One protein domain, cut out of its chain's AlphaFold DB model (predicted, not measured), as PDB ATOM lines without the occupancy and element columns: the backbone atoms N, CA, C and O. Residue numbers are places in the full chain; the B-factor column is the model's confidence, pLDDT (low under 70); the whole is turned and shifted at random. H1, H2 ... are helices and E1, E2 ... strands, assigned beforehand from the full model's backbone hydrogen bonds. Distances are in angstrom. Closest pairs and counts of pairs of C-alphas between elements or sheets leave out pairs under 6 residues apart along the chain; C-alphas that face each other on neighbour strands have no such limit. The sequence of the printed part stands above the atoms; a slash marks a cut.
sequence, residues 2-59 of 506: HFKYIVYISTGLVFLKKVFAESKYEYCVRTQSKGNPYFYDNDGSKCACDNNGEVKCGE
ATOM      1  N   HIS A   2     146.494 156.175 145.483       42.25
ATOM      2  CA  HIS A   2     145.793 157.086 144.571       42.25
ATOM      3  C   HIS A   2     145.038 158.127 145.399       42.25
ATOM      4  O   HIS A   2     144.433 157.780 146.408       42.25
ATOM      5  N   PHE A   3     145.063 159.389 144.977       47.97
ATOM      6  CA  PHE A   3     144.293 160.457 145.612       47.97
ATOM      7  C   PHE A   3     143.054 160.765 144.771       47.97
ATOM      8  O   PHE A   3     143.147 160.839 143.546       47.97
ATOM      9  N   LYS A   4     141.909 160.972 145.425       57.75
ATOM     10  CA  LYS A   4     140.722 161.568 144.806       57.75
ATOM     11  C   LYS A   4     140.431 162.888 145.512       57.75
ATOM     12  O   LYS A   4     140.339 162.939 146.735       57.75
ATOM     13  N   TYR A   5     140.289 163.953 144.736       66.00
ATOM     14  CA  TYR A   5     139.812 165.238 145.234       66.00
ATOM     15  C   TYR A   5     138.325 165.339 144.925       66.00
ATOM     16  O   TYR A   5     137.923 165.100 143.787       66.00
ATOM     17  N   ILE A   6     137.516 165.682 145.927       67.81
ATOM     18  CA  ILE A   6     136.133 166.095 145.691       67.81
ATOM     19  C   ILE A   6     136.134 167.619 145.700       67.81
ATOM     20  O   ILE A   6     136.514 168.241 146.694       67.81
ATOM     21  N   VAL A   7     135.763 168.196 144.559       69.25
ATOM     22  CA  VAL A   7     135.664 169.642 144.362       69.25
ATOM     23  C   VAL A   7     134.255 170.067 144.751       69.25
ATOM     24  O   VAL A   7     133.297 169.707 144.069       69.25
ATOM     25  N   TYR A   8     134.120 170.829 145.833       68.62
ATOM     26  CA  TYR A   8     132.865 171.504 146.155       68.62
ATOM     27  C   TYR A   8     132.947 172.952 145.679       68.62
ATOM     28  O   TYR A   8     133.854 173.680 146.082       68.62
ATOM     29  N   ILE A   9     132.001 173.355 144.833       66.06
ATOM     30  CA  ILE A   9     131.816 174.744 144.408       66.06
ATOM     31  C   ILE A   9     130.542 175.242 145.087       66.06
ATOM     32  O   ILE A   9     129.453 174.771 144.773       66.06
ATOM     33  N   SER A  10     130.683 176.172 146.028       54.53
ATOM     34  CA  SER A  10     129.552 176.848 146.669       54.53
ATOM     35  C   SER A  10     129.840 178.340 146.725       54.53
ATOM     36  O   SER A  10     130.934 178.736 147.127       54.53
ATOM     37  N   THR A  11     128.883 179.157 146.272       70.38
ATOM     38  CA  THR A  11     128.939 180.635 146.318       70.38
ATOM     39  C   THR A  11     130.310 181.226 145.934       70.38
ATOM     40  O   THR A  11     130.861 182.054 146.651       70.38
ATOM     41  N   GLY A  12     130.898 180.757 144.828       72.44
ATOM     42  CA  GLY A  12     132.178 181.256 144.302       72.44
ATOM     43  C   GLY A  12     133.457 180.726 144.972       72.44
ATOM     44  O   GLY A  12     134.540 180.960 144.443       72.44
ATOM     45  N   LEU A  13     133.369 179.980 146.079       52.00
ATOM     46  CA  LEU A  13     134.526 179.361 146.736       52.00
ATOM     47  C   LEU A  13     134.678 177.887 146.337       52.00
ATOM     48  O   LEU A  13     133.725 177.103 146.381       52.00
ATOM     49  N   VAL A  14     135.906 177.513 145.965       69.62
ATOM     50  CA  VAL A  14     136.279 176.159 145.537       69.62
ATOM     51  C   VAL A  14     137.000 175.443 146.677       69.62
ATOM     52  O   VAL A  14     138.175 175.693 146.945       69.62
ATOM     53  N   PHE A  15     136.312 174.516 147.341       62.47
ATOM     54  CA  PHE A  15     136.881 173.728 148.433       62.47
ATOM     55  C   PHE A  15     137.404 172.381 147.921       62.47
ATOM     56  O   PHE A  15     136.637 171.462 147.623       62.47
ATOM     57  N   LEU A  16     138.732 172.249 147.859       56.47
ATOM     58  CA  LEU A  16     139.429 170.997 147.548       56.47
ATOM     59  C   LEU A  16     139.542 170.111 148.796       56.47
ATOM     60  O   LEU A  16     140.569 170.094 149.478       56.47
ATOM     61  N   LYS A  17     138.498 169.330 149.096       65.06
ATOM     62  CA  LYS A  17     138.577 168.347 150.184       65.06
ATOM     63  C   LYS A  17     139.442 167.166 149.732       65.06
ATOM     64  O   LYS A  17     139.047 166.381 148.868       65.06
ATOM     65  N   LYS A  18     140.637 167.041 150.321       60.00
ATOM     66  CA  LYS A  18     141.543 165.902 150.111       60.00
ATOM     67  C   LYS A  18     140.937 164.652 150.750       60.00
ATOM     68  O   LYS A  18     141.054 164.448 151.955       60.00
ATOM     69  N   VAL A  19     140.281 163.823 149.941       64.25
ATOM     70  CA  VAL A  19     139.744 162.538 150.389       64.25
ATOM     71  C   VAL A  19     140.844 161.491 150.247       64.25
ATOM     72  O   VAL A  19     141.324 161.204 149.148       64.25
ATOM     73  N   PHE A  20     141.273 160.930 151.376       66.69
ATOM     74  CA  PHE A  20     142.124 159.747 151.367       66.69
ATOM     75  C   PHE A  20     141.320 158.590 150.767       66.69
ATOM     76  O   PHE A  20     140.198 158.325 151.194       66.69
ATOM     77  N   ALA A  21     141.870 157.936 149.744       76.38
ATOM     78  CA  ALA A  21     141.253 156.745 149.183       76.38
ATOM     79  C   ALA A  21     141.448 155.592 150.174       76.38
ATOM     80  O   ALA A  21     142.534 155.018 150.239       76.38
ATOM     81  N   GLU A  22     140.397 155.316 150.946       83.50
ATOM     82  CA  GLU A  22     140.306 154.199 151.884       83.50
ATOM     83  C   GLU A  22     140.774 152.900 151.208       83.50
ATOM     84  O   GLU A  22     140.298 152.532 150.128       83.50
ATOM     85  N   SER A  23     141.757 152.231 151.808       89.25
ATOM     86  CA  SER A  23     142.244 150.947 151.317       89.25
ATOM     87  C   SER A  23     141.180 149.862 151.488       89.25
ATOM     88  O   SER A  23     140.277 149.970 152.316       89.25
ATOM     89  N   LYS A  24     141.297 148.765 150.730       89.75
ATOM     90  CA  LYS A  24     140.364 147.636 150.867       89.75
ATOM     91  C   LYS A  24     140.352 147.062 152.293       89.75
ATOM     92  O   LYS A  24     139.291 146.685 152.783       89.75
ATOM     93  N   TYR A  25     141.509 147.059 152.960       89.00
ATOM     94  CA  TYR A  25     141.645 146.706 154.372       89.00
ATOM     95  C   TYR A  25     140.847 147.656 155.276       89.00
ATOM     96  O   TYR A  25     139.967 147.198 155.997       89.00
ATOM     97  N   GLU A  26     141.081 148.971 155.197       86.75
ATOM     98  CA  GLU A  26     140.363 149.967 156.015       86.75
ATOM     99  C   GLU A  26     138.845 149.914 155.779       86.75
ATOM    100  O   GLU A  26     138.075 149.916 156.738       86.75
ATOM    101  N   TYR A  27     138.410 149.756 154.522       90.62
ATOM    102  CA  TYR A  27     137.001 149.577 154.170       90.62
ATOM    103  C   TYR A  27     136.406 148.324 154.831       90.62
ATOM    104  O   TYR A  27     135.315 148.389 155.403       90.62
ATOM    105  N   CYS A  28     137.113 147.190 154.789       91.56
ATOM    106  CA  CYS A  28     136.700 145.962 155.473       91.56
ATOM    107  C   CYS A  28     136.602 146.183 156.991       91.56
ATOM    108  O   CYS A  28     135.555 145.905 157.575       91.56
ATOM    109  N   VAL A  29     137.628 146.777 157.611       89.94
ATOM    110  CA  VAL A  29     137.664 147.039 159.059       89.94
ATOM    111  C   VAL A  29     136.537 147.985 159.493       89.94
ATOM    112  O   VAL A  29     135.891 147.771 160.519       89.94
ATOM    113  N   ARG A  30     136.226 149.015 158.700       94.19
ATOM    114  CA  ARG A  30     135.115 149.930 158.988       94.19
ATOM    115  C   ARG A  30     133.742 149.276 158.801       94.19
ATOM    116  O   ARG A  30     132.842 149.554 159.590       94.19
ATOM    117  N   THR A  31     133.556 148.455 157.764       91.00
ATOM    118  CA  THR A  31     132.224 147.943 157.376       91.00
ATOM    119  C   THR A  31     131.850 146.606 158.007       91.00
ATOM    120  O   THR A  31     130.720 146.465 158.461       91.00
ATOM    121  N   GLN A  32     132.768 145.641 158.058       88.81
ATOM    122  CA  GLN A  32     132.496 144.286 158.557       88.81
ATOM    123  C   GLN A  32     132.643 144.200 160.078       88.81
ATOM    124  O   GLN A  32     131.863 143.532 160.749       88.81
ATOM    125  N   SER A  33     133.623 144.916 160.632       79.25
ATOM    126  CA  SER A  33     134.070 144.739 162.016       79.25
ATOM    127  C   SER A  33     133.981 146.004 162.876       79.25
ATOM    128  O   SER A  33     134.590 146.097 163.944       79.25
ATOM    129  N   LYS A  34     133.172 146.978 162.432       86.56
ATOM    130  CA  LYS A  34     132.794 148.199 163.173       86.56
ATOM    131  C   LYS A  34     133.993 149.029 163.673       86.56
ATOM    132  O   LYS A  34     133.908 149.687 164.704       86.56
ATOM    133  N   GLY A  35     135.108 149.003 162.941       83.25
ATOM    134  CA  GLY A  35     136.344 149.729 163.251       83.25
ATOM    135  C   GLY A  35     137.403 148.925 164.015       83.25
ATOM    136  O   GLY A  35     138.526 149.403 164.148       83.25
ATOM    137  N   ASN A  36     137.101 147.711 164.485       80.12
ATOM    138  CA  ASN A  36     138.080 146.839 165.138       80.12
ATOM    139  C   ASN A  36     138.672 145.859 164.109       80.12
ATOM    140  O   ASN A  36     137.902 145.114 163.509       80.12
ATOM    141  N   PRO A  37     139.995 145.793 163.867       78.19
ATOM    142  CA  PRO A  37     140.562 144.882 162.865       78.19
ATOM    143  C   PRO A  37     140.342 143.387 163.156       78.19
ATOM    144  O   PRO A  37     140.522 142.567 162.252       78.19
ATOM    145  N   TYR A  38     139.919 143.039 164.377       79.88
ATOM    146  CA  TYR A  38     139.528 141.688 164.775       79.88
ATOM    147  C   TYR A  38     138.109 141.675 165.327       79.88
ATOM    148  O   TYR A  38     137.720 142.541 166.108       79.88
ATOM    149  N   PHE A  39     137.347 140.658 164.958       86.44
ATOM    150  CA  PHE A  39     135.978 140.473 165.415       86.44
ATOM    151  C   PHE A  39     135.659 138.988 165.541       86.44
ATOM    152  O   PHE A  39     136.462 138.137 165.156       86.44
ATOM    153  N   TYR A  40     134.497 138.695 166.105       81.75
ATOM    154  CA  TYR A  40     133.907 137.367 166.072       81.75
ATOM    155  C   TYR A  40     132.733 137.402 165.097       81.75
ATOM    156  O   TYR A  40     131.999 138.395 165.064       81.75
ATOM    157  N   ASP A  41     132.590 136.360 164.283       84.94
ATOM    158  CA  ASP A  41     131.367 136.135 163.514       84.94
ATOM    159  C   ASP A  41     130.235 135.608 164.417       84.94
ATOM    160  O   ASP A  41     130.396 135.431 165.630       84.94
ATOM    161  N   ASN A  42     129.062 135.386 163.823       81.38
ATOM    162  CA  ASN A  42     127.879 134.902 164.538       81.38
ATOM    163  C   ASN A  42     128.057 133.478 165.099       81.38
ATOM    164  O   ASN A  42     127.348 133.110 166.031       81.38
ATOM    165  N   ASP A  43     129.007 132.707 164.559       79.31
ATOM    166  CA  ASP A  43     129.320 131.336 164.975       79.31
ATOM    167  C   ASP A  43     130.412 131.305 166.069       79.31
ATOM    168  O   ASP A  43     130.849 130.239 166.504       79.31
ATOM    169  N   GLY A  44     130.874 132.476 166.529       76.56
ATOM    170  CA  GLY A  44     131.921 132.611 167.542       76.56
ATOM    171  C   GLY A  44     133.337 132.343 167.020       76.56
ATOM    172  O   GLY A  44     134.283 132.275 167.811       76.56
ATOM    173  N   SER A  45     133.523 132.220 165.704       77.12
ATOM    174  CA  SER A  45     134.842 132.107 165.085       77.12
ATOM    175  C   SER A  45     135.537 133.467 165.036       77.12
ATOM    176  O   SER A  45     134.937 134.503 164.753       77.12
ATOM    177  N   LYS A  46     136.845 133.482 165.325       82.81
ATOM    178  CA  LYS A  46     137.656 134.706 165.279       82.81
ATOM    179  C   LYS A  46     137.995 135.054 163.827       82.81
ATOM    180  O   LYS A  46     138.572 134.238 163.106       82.81
ATOM    181  N   CYS A  47     137.687 136.285 163.440       86.69
ATOM    182  CA  CYS A  47     137.849 136.828 162.097       86.69
ATOM    183  C   CYS A  47     138.824 138.011 162.073       86.69
ATOM    184  O   CYS A  47     138.921 138.784 163.031       86.69
ATOM    185  N   ALA A  48     139.502 138.186 160.938       90.25
ATOM    186  CA  ALA A  48     140.291 139.373 160.614       90.25
ATOM    187  C   ALA A  48     140.031 139.815 159.165       90.25
ATOM    188  O   ALA A  48     139.727 138.983 158.311       90.25
ATOM    189  N   CYS A  49     140.195 141.104 158.875       88.62
ATOM    190  CA  CYS A  49     140.305 141.596 157.499       88.62
ATOM    191  C   CYS A  49     141.739 141.409 156.980       88.62
ATOM    192  O   CYS A  49     142.692 141.709 157.699       88.62
ATOM    193  N   ASP A  50     141.907 140.962 155.734       85.00
ATOM    194  CA  ASP A  50     143.213 140.907 155.068       85.00
ATOM    195  C   ASP A  50     143.514 142.164 154.223       85.00
ATOM    196  O   ASP A  50     142.671 143.045 154.032       85.00
ATOM    197  N   ASN A  51     144.736 142.253 153.689       82.88
ATOM    198  CA  ASN A  51     145.184 143.388 152.868       82.88
ATOM    199  C   ASN A  51     144.390 143.563 151.552       82.88
ATOM    200  O   ASN A  51     144.428 144.642 150.956       82.88
ATOM    201  N   ASN A  52     143.664 142.535 151.099       86.50
ATOM    202  CA  ASN A  52     142.771 142.601 149.943       86.50
ATOM    203  C   ASN A  52     141.356 143.068 150.323       86.50
ATOM    204  O   ASN A  52     140.540 143.280 149.425       86.50
ATOM    205  N   GLY A  53     141.074 143.269 151.615       88.06
ATOM    206  CA  GLY A  53     139.751 143.594 152.147       88.06
ATOM    207  C   GLY A  53     138.826 142.386 152.285       88.06
ATOM    208  O   GLY A  53     137.616 142.570 152.397       88.06
ATOM    209  N   GLU A  54     139.363 141.166 152.254       87.31
ATOM    210  CA  GLU A  54     138.584 139.948 152.456       87.31
ATOM    211  C   GLU A  54     138.582 139.559 153.938       87.31
ATOM    212  O   GLU A  54     139.615 139.592 154.610       87.31
ATOM    213  N   VAL A  55     137.422 139.148 154.452       88.81
ATOM    214  CA  VAL A  55     137.308 138.598 155.808       88.81
ATOM    215  C   VAL A  55     137.836 137.163 155.820       88.81
ATOM    216  O   VAL A  55     137.410 136.325 155.023       88.81
ATOM    217  N   LYS A  56     138.744 136.866 156.752       86.50
ATOM    218  CA  LYS A  56     139.274 135.528 157.033       86.50
ATOM    219  C   LYS A  56     138.868 135.112 158.447       86.50
ATOM    220  O   LYS A  56     139.543 135.446 159.419       86.50
ATOM    221  N   CYS A  57     137.756 134.392 158.546       83.12
ATOM    222  CA  CYS A  57     137.344 133.661 159.747       83.12
ATOM    223  C   CYS A  57     137.931 132.237 159.724       83.12
ATOM    224  O   CYS A  57     138.324 131.742 158.663       83.12
ATOM    225  N   GLY A  58     137.995 131.560 160.873       68.81
ATOM    226  CA  GLY A  58     138.219 130.111 160.883       68.81
ATOM    227  C   GLY A  58     138.639 129.518 162.224       68.81
ATOM    228  O   GLY A  58     139.650 129.917 162.804       68.81
ATOM    229  N   GLU A  59     137.927 128.466 162.633       57.31
ATOM    230  CA  GLU A  59     138.102 127.711 163.886       57.31
ATOM    231  C   GLU A  59     139.540 127.242 164.191       57.31
ATOM    232  O   GLU A  59     139.856 126.922 165.334       57.31
TER     233      GLU A  59
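Overview. This is residues 2 to 59 of the 506 residues of an uncharacterized protein of Smittium simulii (UniProt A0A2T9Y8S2). A long two-stranded hairpin, E1 and E2, reaches out like an arm from a small head, in which the short helix H1 lies beside a little three-stranded sheet, E3, E4 and E5. Residues 21 to 23 join the arm to the head, and the arm's tip, residues 9 to 14, sticks out with no other part of the printed chain near it. The printed part has 58 residues, with one named helix and five named strands in the order E1, E2, H1, E3, E4, E5; the class is mixed, helices and strands. Both sheets, one of order E1 - E2 and one of order E3 - E4 - E5, are antiparallel. The whole is extended, with a radius of gyration of the C-alphas of 16.9 A and spans of 57 by 20 by 11 A, and the arm makes much of the length.

Along the chain. E1 runs from Phe 3, whose C-alpha stands at (144.293, 160.457, 145.612), to Ser 10, 22.1 A from first to last C-alpha. E2 is residues 13 to 20, 21.5 A long, and E1 and E2 are the longest strands by residues, with 8 each. H1, residues 24 to 31, begins with C-alpha 24 at (140.364, 147.636, 150.867) and is 10.4 A long. Then come three shorter strands: E3, residues 38 to 40, is 7.2 A long; E4, residues 46 to 49, is 10.7 A long; and E5, residues 55 to 57, is 6.3 A long. E5 ends with C-alpha 57 at (137.344, 133.661, 159.747).

Arrangement. E1 and E2 form a hairpin over a tight link of 2 residues, with 155 degrees between their directions. The C-alphas of Ile 9 and Val 14 face each other at 4.8 A, and N 15 and O 8 are within hydrogen-bond range at 2.9 A, as are N 8 and O 15 at 3.2 A. E1 is apart from H1, and both E1 and E2 are apart from E3, E4 and E5. A tight link of 3 residues leads from E2 to H1. In H1 every O i to N i+4 pair is within hydrogen-bond range. H1 is on the sheet of E3, E4 and E5 but only grazes it, with its residues 24 to 30. Its closest C-alphas to E4 are those of Cys 28 and Cys 49, 6.0 A apart, and to E5 those of Cys 28 and Val 55, 7.4 A apart. E3, E4 and E5 make a meander, each strand the antiparallel neighbour of the one before. E4 is the inner strand, and E3 and E5 are the edge strands. In the hairpin of E3 and E4 the directions stand at 138 degrees, and N 47 and O 39 are within hydrogen-bond range at 2.8 A. In the hairpin of E4 and E5 the angle is 161 degrees, and N 56 and O 48 are within range at 2.8 A.

Size, cuts and confidence. The two C-alphas farthest apart are those of Gly 12 and Glu 59, at 57.3 A, while the first and last printed C-alphas, His 2 and Glu 59, are 36.0 A apart. The mean of the C-alphas lies nearest to the centre of H1, at 3.1 A, and farthest from that of E1, at 19.7 A. The printed part has no cut. The links E1 to E2, E2 to H1, E3 to E4 and E4 to E5 are tight, the link H1 to E3 is short, and no link is long. The mean pLDDT of the printed part is 76.9. Confidence is under 70 in residues 2 to 10, 13 to 20 and 58 to 59; E1 and E2 each have a mean of 62, against 90 for H1.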